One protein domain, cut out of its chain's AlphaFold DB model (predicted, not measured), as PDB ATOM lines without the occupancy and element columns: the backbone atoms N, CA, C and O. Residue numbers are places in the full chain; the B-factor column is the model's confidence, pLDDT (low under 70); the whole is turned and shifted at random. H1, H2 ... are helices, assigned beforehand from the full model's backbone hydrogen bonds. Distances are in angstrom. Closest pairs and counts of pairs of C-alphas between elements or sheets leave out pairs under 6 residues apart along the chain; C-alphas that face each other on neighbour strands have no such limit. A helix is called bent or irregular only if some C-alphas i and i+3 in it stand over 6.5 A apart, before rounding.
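What this domain is: This is residues 5 to 49 of the 172 residues of an uncharacterized protein of bioreactor metagenome (UniProt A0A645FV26). Three helices make a small triangle: H1 and H3 pack on each other, and H2, the longest, runs along the longest axis of the domain on one side of that pair. The link from H1 to H2 lies near one end of H2 and the link from H2 to H3 near the other, where the chain folds back toward H1. The printed part has 45 residues with three named helices, in the order H1, H2, H3, and no named strand; the class is all helix. The whole is compact, with a radius of gyration of the C-alphas of 9.4 A and spans of 26 by 18 by 16 A.

Where its parts are: Helix H1 holds residues 7 to 16, from C-alpha 7 at (-3.453, -30.212, 15.275) to C-alpha 16, and is 14.4 A long from first to last C-alpha. After three residues comes H2, residues 20 to 33, which begins with C-alpha 20 at (9.134, -37.515, 6.302) and is 20.3 A long. After seven more residues comes H3, residues 41 to 47, which is 10.2 A long and ends with C-alpha 47 at (11.601, -32.743, 22.887). H1, H2 and H3 are not bent.

How they stand to each other: H1 and H2 are close but not clearly touching, with the C-alphas of Ile 13 and Ile 23 the closest at 6.8 A. They run opposite ways at a steep tilt of 50 degrees. H1 and H3 touch, with 9 pairs of C-alphas within 8 A, and their closest C-alphas are those of Ala 9 and Ala 41, 4.1 A apart. They run the same way at a steep tilt of 43 degrees. H2 and H3 only just touch, with 3 pairs of C-alphas within 8 A. H2 touches H3 with residue 30 alone, and the closest C-alphas of the two helices, those of Leu 30 and Val 44, are 7.5 A apart. The lines of H2 and H3 are about perpendicular, at 88 degrees. In H1, H2 and H3 every O i to N i+4 pair is within hydrogen-bond range.

The domain as a whole: The two C-alphas farthest apart are those of Glu 18 and Gly 36, at 26.1 A. The first and last printed C-alphas, those of Ile 5 and Leu 49, are 17.4 A apart. The printed part has no cut. The link from H1 to H2 is tight, and the link from H2 to H3 is short. The mean pLDDT of the printed part of this model is 78.6, and it is under 70 at residue 18, residues 35 to 36 and residue 48.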
ATOM      1  N   ILE A   5      -2.485 -36.789  18.669       81.62
ATOM      2  CA  ILE A   5      -1.683 -35.564  18.536       81.62
ATOM      3  C   ILE A   5      -2.640 -34.425  18.227       81.62
ATOM      4  O   ILE A   5      -3.548 -34.576  17.406       81.62
ATOM      5  N   ASP A   6      -2.453 -33.307  18.915       85.44
ATOM      6  CA  ASP A   6      -3.195 -32.084  18.645       85.44
ATOM      7  C   ASP A   6      -2.789 -31.472  17.291       85.44
ATOM      8  O   ASP A   6      -1.637 -31.568  16.871       85.44
ATOM      9  N   ARG A   7      -3.715 -30.800  16.601       82.88
ATOM     10  CA  ARG A   7      -3.453 -30.212  15.275       82.88
ATOM     11  C   ARG A   7      -2.296 -29.217  15.300       82.88
ATOM     12  O   ARG A   7      -1.494 -29.206  14.371       82.88
ATOM     13  N   ASP A   8      -2.185 -28.436  16.371       81.81
ATOM     14  CA  ASP A   8      -1.104 -27.460  16.531       81.81
ATOM     15  C   ASP A   8       0.259 -28.138  16.726       81.81
ATOM     16  O   ASP A   8       1.264 -27.654  16.213       81.81
ATOM     17  N   ALA A   9       0.291 -29.305  17.374       82.38
ATOM     18  CA  ALA A   9       1.506 -30.105  17.498       82.38
ATOM     19  C   ALA A   9       1.933 -30.705  16.148       82.38
ATOM     20  O   ALA A   9       3.115 -30.676  15.822       82.38
ATOM     21  N   VAL A  10       0.986 -31.191  15.333       82.94
ATOM     22  CA  VAL A  10       1.285 -31.668  13.967       82.94
ATOM     23  C   VAL A  10       1.834 -30.536  13.101       82.94
ATOM     24  O   VAL A  10       2.847 -30.714  12.430       82.94
ATOM     25  N   ALA A  11       1.179 -29.372  13.123       84.19
ATOM     26  CA  ALA A  11       1.606 -28.216  12.343       84.19
ATOM     27  C   ALA A  11       3.021 -27.767  12.732       84.19
ATOM     28  O   ALA A  11       3.814 -27.453  11.851       84.19
ATOM     29  N   LEU A  12       3.348 -27.797  14.028       82.62
ATOM     30  CA  LEU A  12       4.679 -27.456  14.514       82.62
ATOM     31  C   LEU A  12       5.741 -28.486  14.095       82.62
ATOM     32  O   LEU A  12       6.822 -28.091  13.686       82.62
ATOM     33  N   ILE A  13       5.448 -29.789  14.117       82.00
ATOM     34  CA  ILE A  13       6.399 -30.813  13.641       82.00
ATOM     35  C   ILE A  13       6.730 -30.607  12.153       82.00
ATOM     36  O   ILE A  13       7.895 -30.631  11.773       82.00
ATOM     37  N   ILE A  14       5.720 -30.344  11.318       81.75
ATOM     38  CA  ILE A  14       5.908 -30.070   9.878       81.75
ATOM     39  C   ILE A  14       6.661 -28.746   9.650       81.75
ATOM     40  O   ILE A  14       7.415 -28.594   8.685       81.75
ATOM     41  N   GLU A  15       6.461 -27.762  10.529       81.31
ATOM     42  CA  GLU A  15       7.216 -26.506  10.498       81.31
ATOM     43  C   GLU A  15       8.713 -26.761  10.690       81.31
ATOM     44  O   GLU A  15       9.529 -26.231   9.934       81.31
ATOM     45  N   LEU A  16       9.048 -27.592  11.676       78.69
ATOM     46  CA  LEU A  16      10.410 -27.837  12.136       78.69
ATOM     47  C   LEU A  16      11.171 -28.866  11.295       78.69
ATOM     48  O   LEU A  16      12.399 -28.849  11.285       78.69
ATOM     49  N   THR A  17      10.465 -29.755  10.600       74.81
ATOM     50  CA  THR A  17      11.077 -30.884   9.902       74.81
ATOM     51  C   THR A  17      10.412 -31.103   8.551       74.81
ATOM     52  O   THR A  17       9.198 -31.265   8.460       74.81
ATOM     53  N   GLU A  18      11.219 -31.108   7.490       69.31
ATOM     54  CA  GLU A  18      10.749 -31.320   6.112       69.31
ATOM     55  C   GLU A  18      10.911 -32.773   5.652       69.31
ATOM     56  O   GLU A  18      10.178 -33.212   4.768       69.31
ATOM     57  N   ASP A  19      11.813 -33.538   6.281       74.81
ATOM     58  CA  ASP A  19      12.031 -34.956   5.988       74.81
ATOM     59  C   ASP A  19      10.930 -35.841   6.617       74.81
ATOM     60  O   ASP A  19      10.806 -35.905   7.848       74.81
ATOM     61  N   PRO A  20      10.145 -36.584   5.808       74.44
ATOM     62  CA  PRO A  20       9.134 -37.515   6.302       74.44
ATOM     63  C   PRO A  20       9.667 -38.580   7.270       74.44
ATOM     64  O   PRO A  20       8.933 -39.012   8.165       74.44
ATOM     65  N   GLU A  21      10.919 -39.019   7.113       77.31
ATOM     66  CA  GLU A  21      11.514 -40.029   7.995       77.31
ATOM     67  C   GLU A  21      11.881 -39.449   9.360       77.31
ATOM     68  O   GLU A  21      11.632 -40.073  10.397       77.31
ATOM     69  N   GLU A  22      12.392 -38.223   9.397       76.88
ATOM     70  CA  GLU A  22      12.642 -37.514  10.647       76.88
ATOM     71  C   GLU A  22      11.333 -37.180  11.385       76.88
ATOM     72  O   GLU A  22      11.239 -37.417  12.594       76.88
ATOM     73  N   ILE A  23      10.273 -36.784  10.666       78.31
ATOM     74  CA  ILE A  23       8.921 -36.624  11.236       78.31
ATOM     75  C   ILE A  23       8.457 -37.933  11.893       78.31
ATOM     76  O   ILE A  23       7.992 -37.933  13.036       78.31
ATOM     77  N   ARG A  24       8.603 -39.077  11.208       77.56
ATOM     78  CA  ARG A  24       8.240 -40.397  11.760       77.56
ATOM     79  C   ARG A  24       9.025 -40.728  13.026       77.56
ATOM     80  O   ARG A  24       8.436 -41.237  13.984       77.56
ATOM     81  N   ARG A  25      10.326 -40.427  13.060       79.94
ATOM     82  CA  ARG A  25      11.167 -40.631  14.252       79.94
ATOM     83  C   ARG A  25      10.708 -39.764  15.418       79.94
ATOM     84  O   ARG A  25      10.514 -40.294  16.510       79.94
ATOM     85  N   GLN A  26      10.468 -38.472  15.194       80.50
ATOM     86  CA  GLN A  26       9.978 -37.565  16.236       80.50
ATOM     87  C   GLN A  26       8.618 -38.017  16.788       80.50
ATOM     88  O   GLN A  26       8.433 -38.085  18.004       80.50
ATOM     89  N   LEU A  27       7.691 -38.418  15.910       78.44
ATOM     90  CA  LEU A  27       6.390 -38.966  16.301       78.44
ATOM     91  C   LEU A  27       6.525 -40.247  17.136       78.44
ATOM     92  O   LEU A  27       5.817 -40.406  18.132       78.44
ATOM     93  N   SER A  28       7.448 -41.140  16.766       79.88
ATOM     94  CA  SER A  28       7.756 -42.348  17.540       79.88
ATOM     95  C   SER A  28       8.297 -42.002  18.932       79.88
ATOM     96  O   SER A  28       7.789 -42.511  19.931       79.88
ATOM     97  N   SER A  29       9.236 -41.061  19.046       81.38
ATOM     98  CA  SER A  29       9.765 -40.614  20.343       81.38
ATOM     99  C   SER A  29       8.685 -39.986  21.233       81.38
ATOM    100  O   SER A  29       8.553 -40.345  22.406       81.38
ATOM    101  N   LEU A  30       7.847 -39.106  20.671       81.06
ATOM    102  CA  LEU A  30       6.721 -38.478  21.377       81.06
ATOM    103  C   LEU A  30       5.710 -39.521  21.878       81.06
ATOM    104  O   LEU A  30       5.160 -39.396  22.975       81.06
ATOM    105  N   SER A  31       5.507 -40.589  21.102       77.00
ATOM    106  CA  SER A  31       4.625 -41.704  21.454       77.00
ATOM    107  C   SER A  31       5.060 -42.479  22.691       77.00
ATOM    108  O   SER A  31       4.218 -42.901  23.486       77.00
ATOM    109  N   MET A  32       6.372 -42.662  22.853       77.00
ATOM    110  CA  MET A  32       6.945 -43.397  23.975       77.00
ATOM    111  C   MET A  32       6.873 -42.573  25.261       77.00
ATOM    112  O   MET A  32       6.636 -43.124  26.336       77.00
ATOM    113  N   LEU A  33       7.016 -41.250  25.140       74.44
ATOM    114  CA  LEU A  33       6.960 -40.315  26.262       74.44
ATOM    115  C   LEU A  33       5.539 -40.093  26.794       74.44
ATOM    116  O   LEU A  33       5.337 -40.027  28.005       74.44
ATOM    117  N   LYS A  34       4.527 -40.060  25.922       73.19
ATOM    118  CA  LYS A  34       3.111 -39.967  26.311       73.19
ATOM    119  C   LYS A  34       2.429 -41.324  26.158       73.19
ATOM    120  O   LYS A  34       1.614 -41.488  25.253       73.19
ATOM    121  N   LYS A  35       2.710 -42.284  27.054       65.88
ATOM    122  CA  LYS A  35       2.046 -43.611  27.112       65.88
ATOM    123  C   LYS A  35       0.504 -43.494  27.153       65.88
ATOM    124  O   LYS A  35      -0.096 -43.500  28.220       65.88
ATOM    125  N   GLY A  36      -0.141 -43.371  25.989       66.12
ATOM    126  CA  GLY A  36      -1.594 -43.194  25.833       66.12
ATOM    127  C   GLY A  36      -2.124 -41.758  25.989       66.12
ATOM    128  O   GLY A  36      -3.339 -41.562  25.992       66.12
ATOM    129  N   GLY A  37      -1.249 -40.753  26.111       75.38
ATOM    130  CA  GLY A  37      -1.633 -39.344  26.268       75.38
ATOM    131  C   GLY A  37      -1.867 -38.609  24.943       75.38
ATOM    132  O   GLY A  37      -1.559 -39.120  23.867       75.38
ATOM    133  N   THR A  38      -2.396 -37.382  25.024       82.62
ATOM    134  CA  THR A  38      -2.427 -36.467  23.867       82.62
ATOM    135  C   THR A  38      -1.133 -35.657  23.818       82.62
ATOM    136  O   THR A  38      -0.791 -35.010  24.809       82.62
ATOM    137  N   VAL A  39      -0.433 -35.701  22.685       82.56
ATOM    138  CA  VAL A  39       0.758 -34.887  22.400       82.56
ATOM    139  C   VAL A  39       0.316 -33.465  22.059       82.56
ATOM    140  O   VAL A  39      -0.460 -33.264  21.120       82.56
ATOM    141  N   LYS A  40       0.799 -32.488  22.830       85.31
ATOM    142  CA  LYS A  40       0.542 -31.051  22.658       85.31
ATOM    143  C   LYS A  40       1.749 -30.349  22.031       85.31
ATOM    144  O   LYS A  40       2.857 -30.877  22.066       85.31
ATOM    145  N   ALA A  41       1.560 -29.128  21.525       82.31
ATOM    146  CA  ALA A  41       2.652 -28.326  20.954       82.31
ATOM    147  C   ALA A  41       3.812 -28.124  21.950       82.31
ATOM    148  O   ALA A  41       4.973 -28.262  21.585       82.31
ATOM    149  N   SER A  42       3.501 -27.946  23.238       81.12
ATOM    150  CA  SER A  42       4.503 -27.853  24.307       81.12
ATOM    151  C   SER A  42       5.369 -29.109  24.459       81.12
ATOM    152  O   SER A  42       6.514 -29.016  24.890       81.12
ATOM    153  N   ASP A  43       4.831 -30.292  24.146       81.75
ATOM    154  CA  ASP A  43       5.602 -31.536  24.201       81.75
ATOM    155  C   ASP A  43       6.608 -31.592  23.034       81.75
ATOM    156  O   ASP A  43       7.753 -31.994  23.230       81.75
ATOM    157  N   VAL A  44       6.211 -31.106  21.849       81.25
ATOM    158  CA  VAL A  44       7.081 -30.976  20.666       81.25
ATOM    159  C   VAL A  44       8.203 -29.967  20.925       81.25
ATOM    160  O   VAL A  44       9.368 -30.288  20.712       81.25
ATOM    161  N   GLU A  45       7.885 -28.783  21.460       80.75
ATOM    162  CA  GLU A  45       8.884 -27.748  21.782       80.75
ATOM    163  C   GLU A  45       9.978 -28.246  22.737       80.75
ATOM    164  O   GLU A  45      11.146 -27.877  22.607       80.75
ATOM    165  N   ASN A  46       9.605 -29.063  23.722       78.94
ATOM    166  CA  ASN A  46      10.533 -29.545  24.742       78.94
ATOM    167  C   ASN A  46      11.398 -30.715  24.261       78.94
ATOM    168  O   ASN A  46      12.501 -30.888  24.769       78.94
ATOM    169  N   MET A  47      10.913 -31.522  23.315       76.12
ATOM    170  CA  MET A  47      11.601 -32.743  22.887       76.12
ATOM    171  C   MET A  47      12.336 -32.619  21.557       76.12
ATOM    172  O   MET A  47      13.374 -33.250  21.384       76.12
ATOM    173  N   CYS A  48      11.777 -31.871  20.608       69.94
ATOM    174  CA  CYS A  48      12.249 -31.856  19.223       69.94
ATOM    175  C   CYS A  48      13.211 -30.700  18.935       69.94
ATOM    176  O   CYS A  48      13.837 -30.686  17.884       69.94
ATOM    177  N   LEU A  49      13.324 -29.734  19.850       74.94
ATOM    178  CA  LEU A  49      14.146 -28.544  19.668       74.94
ATOM    179  C   LEU A  49      15.311 -28.525  20.643       74.94
ATOM    180  O   LEU A  49      15.112 -28.713  21.847       74.94
TER     181      LEU A  49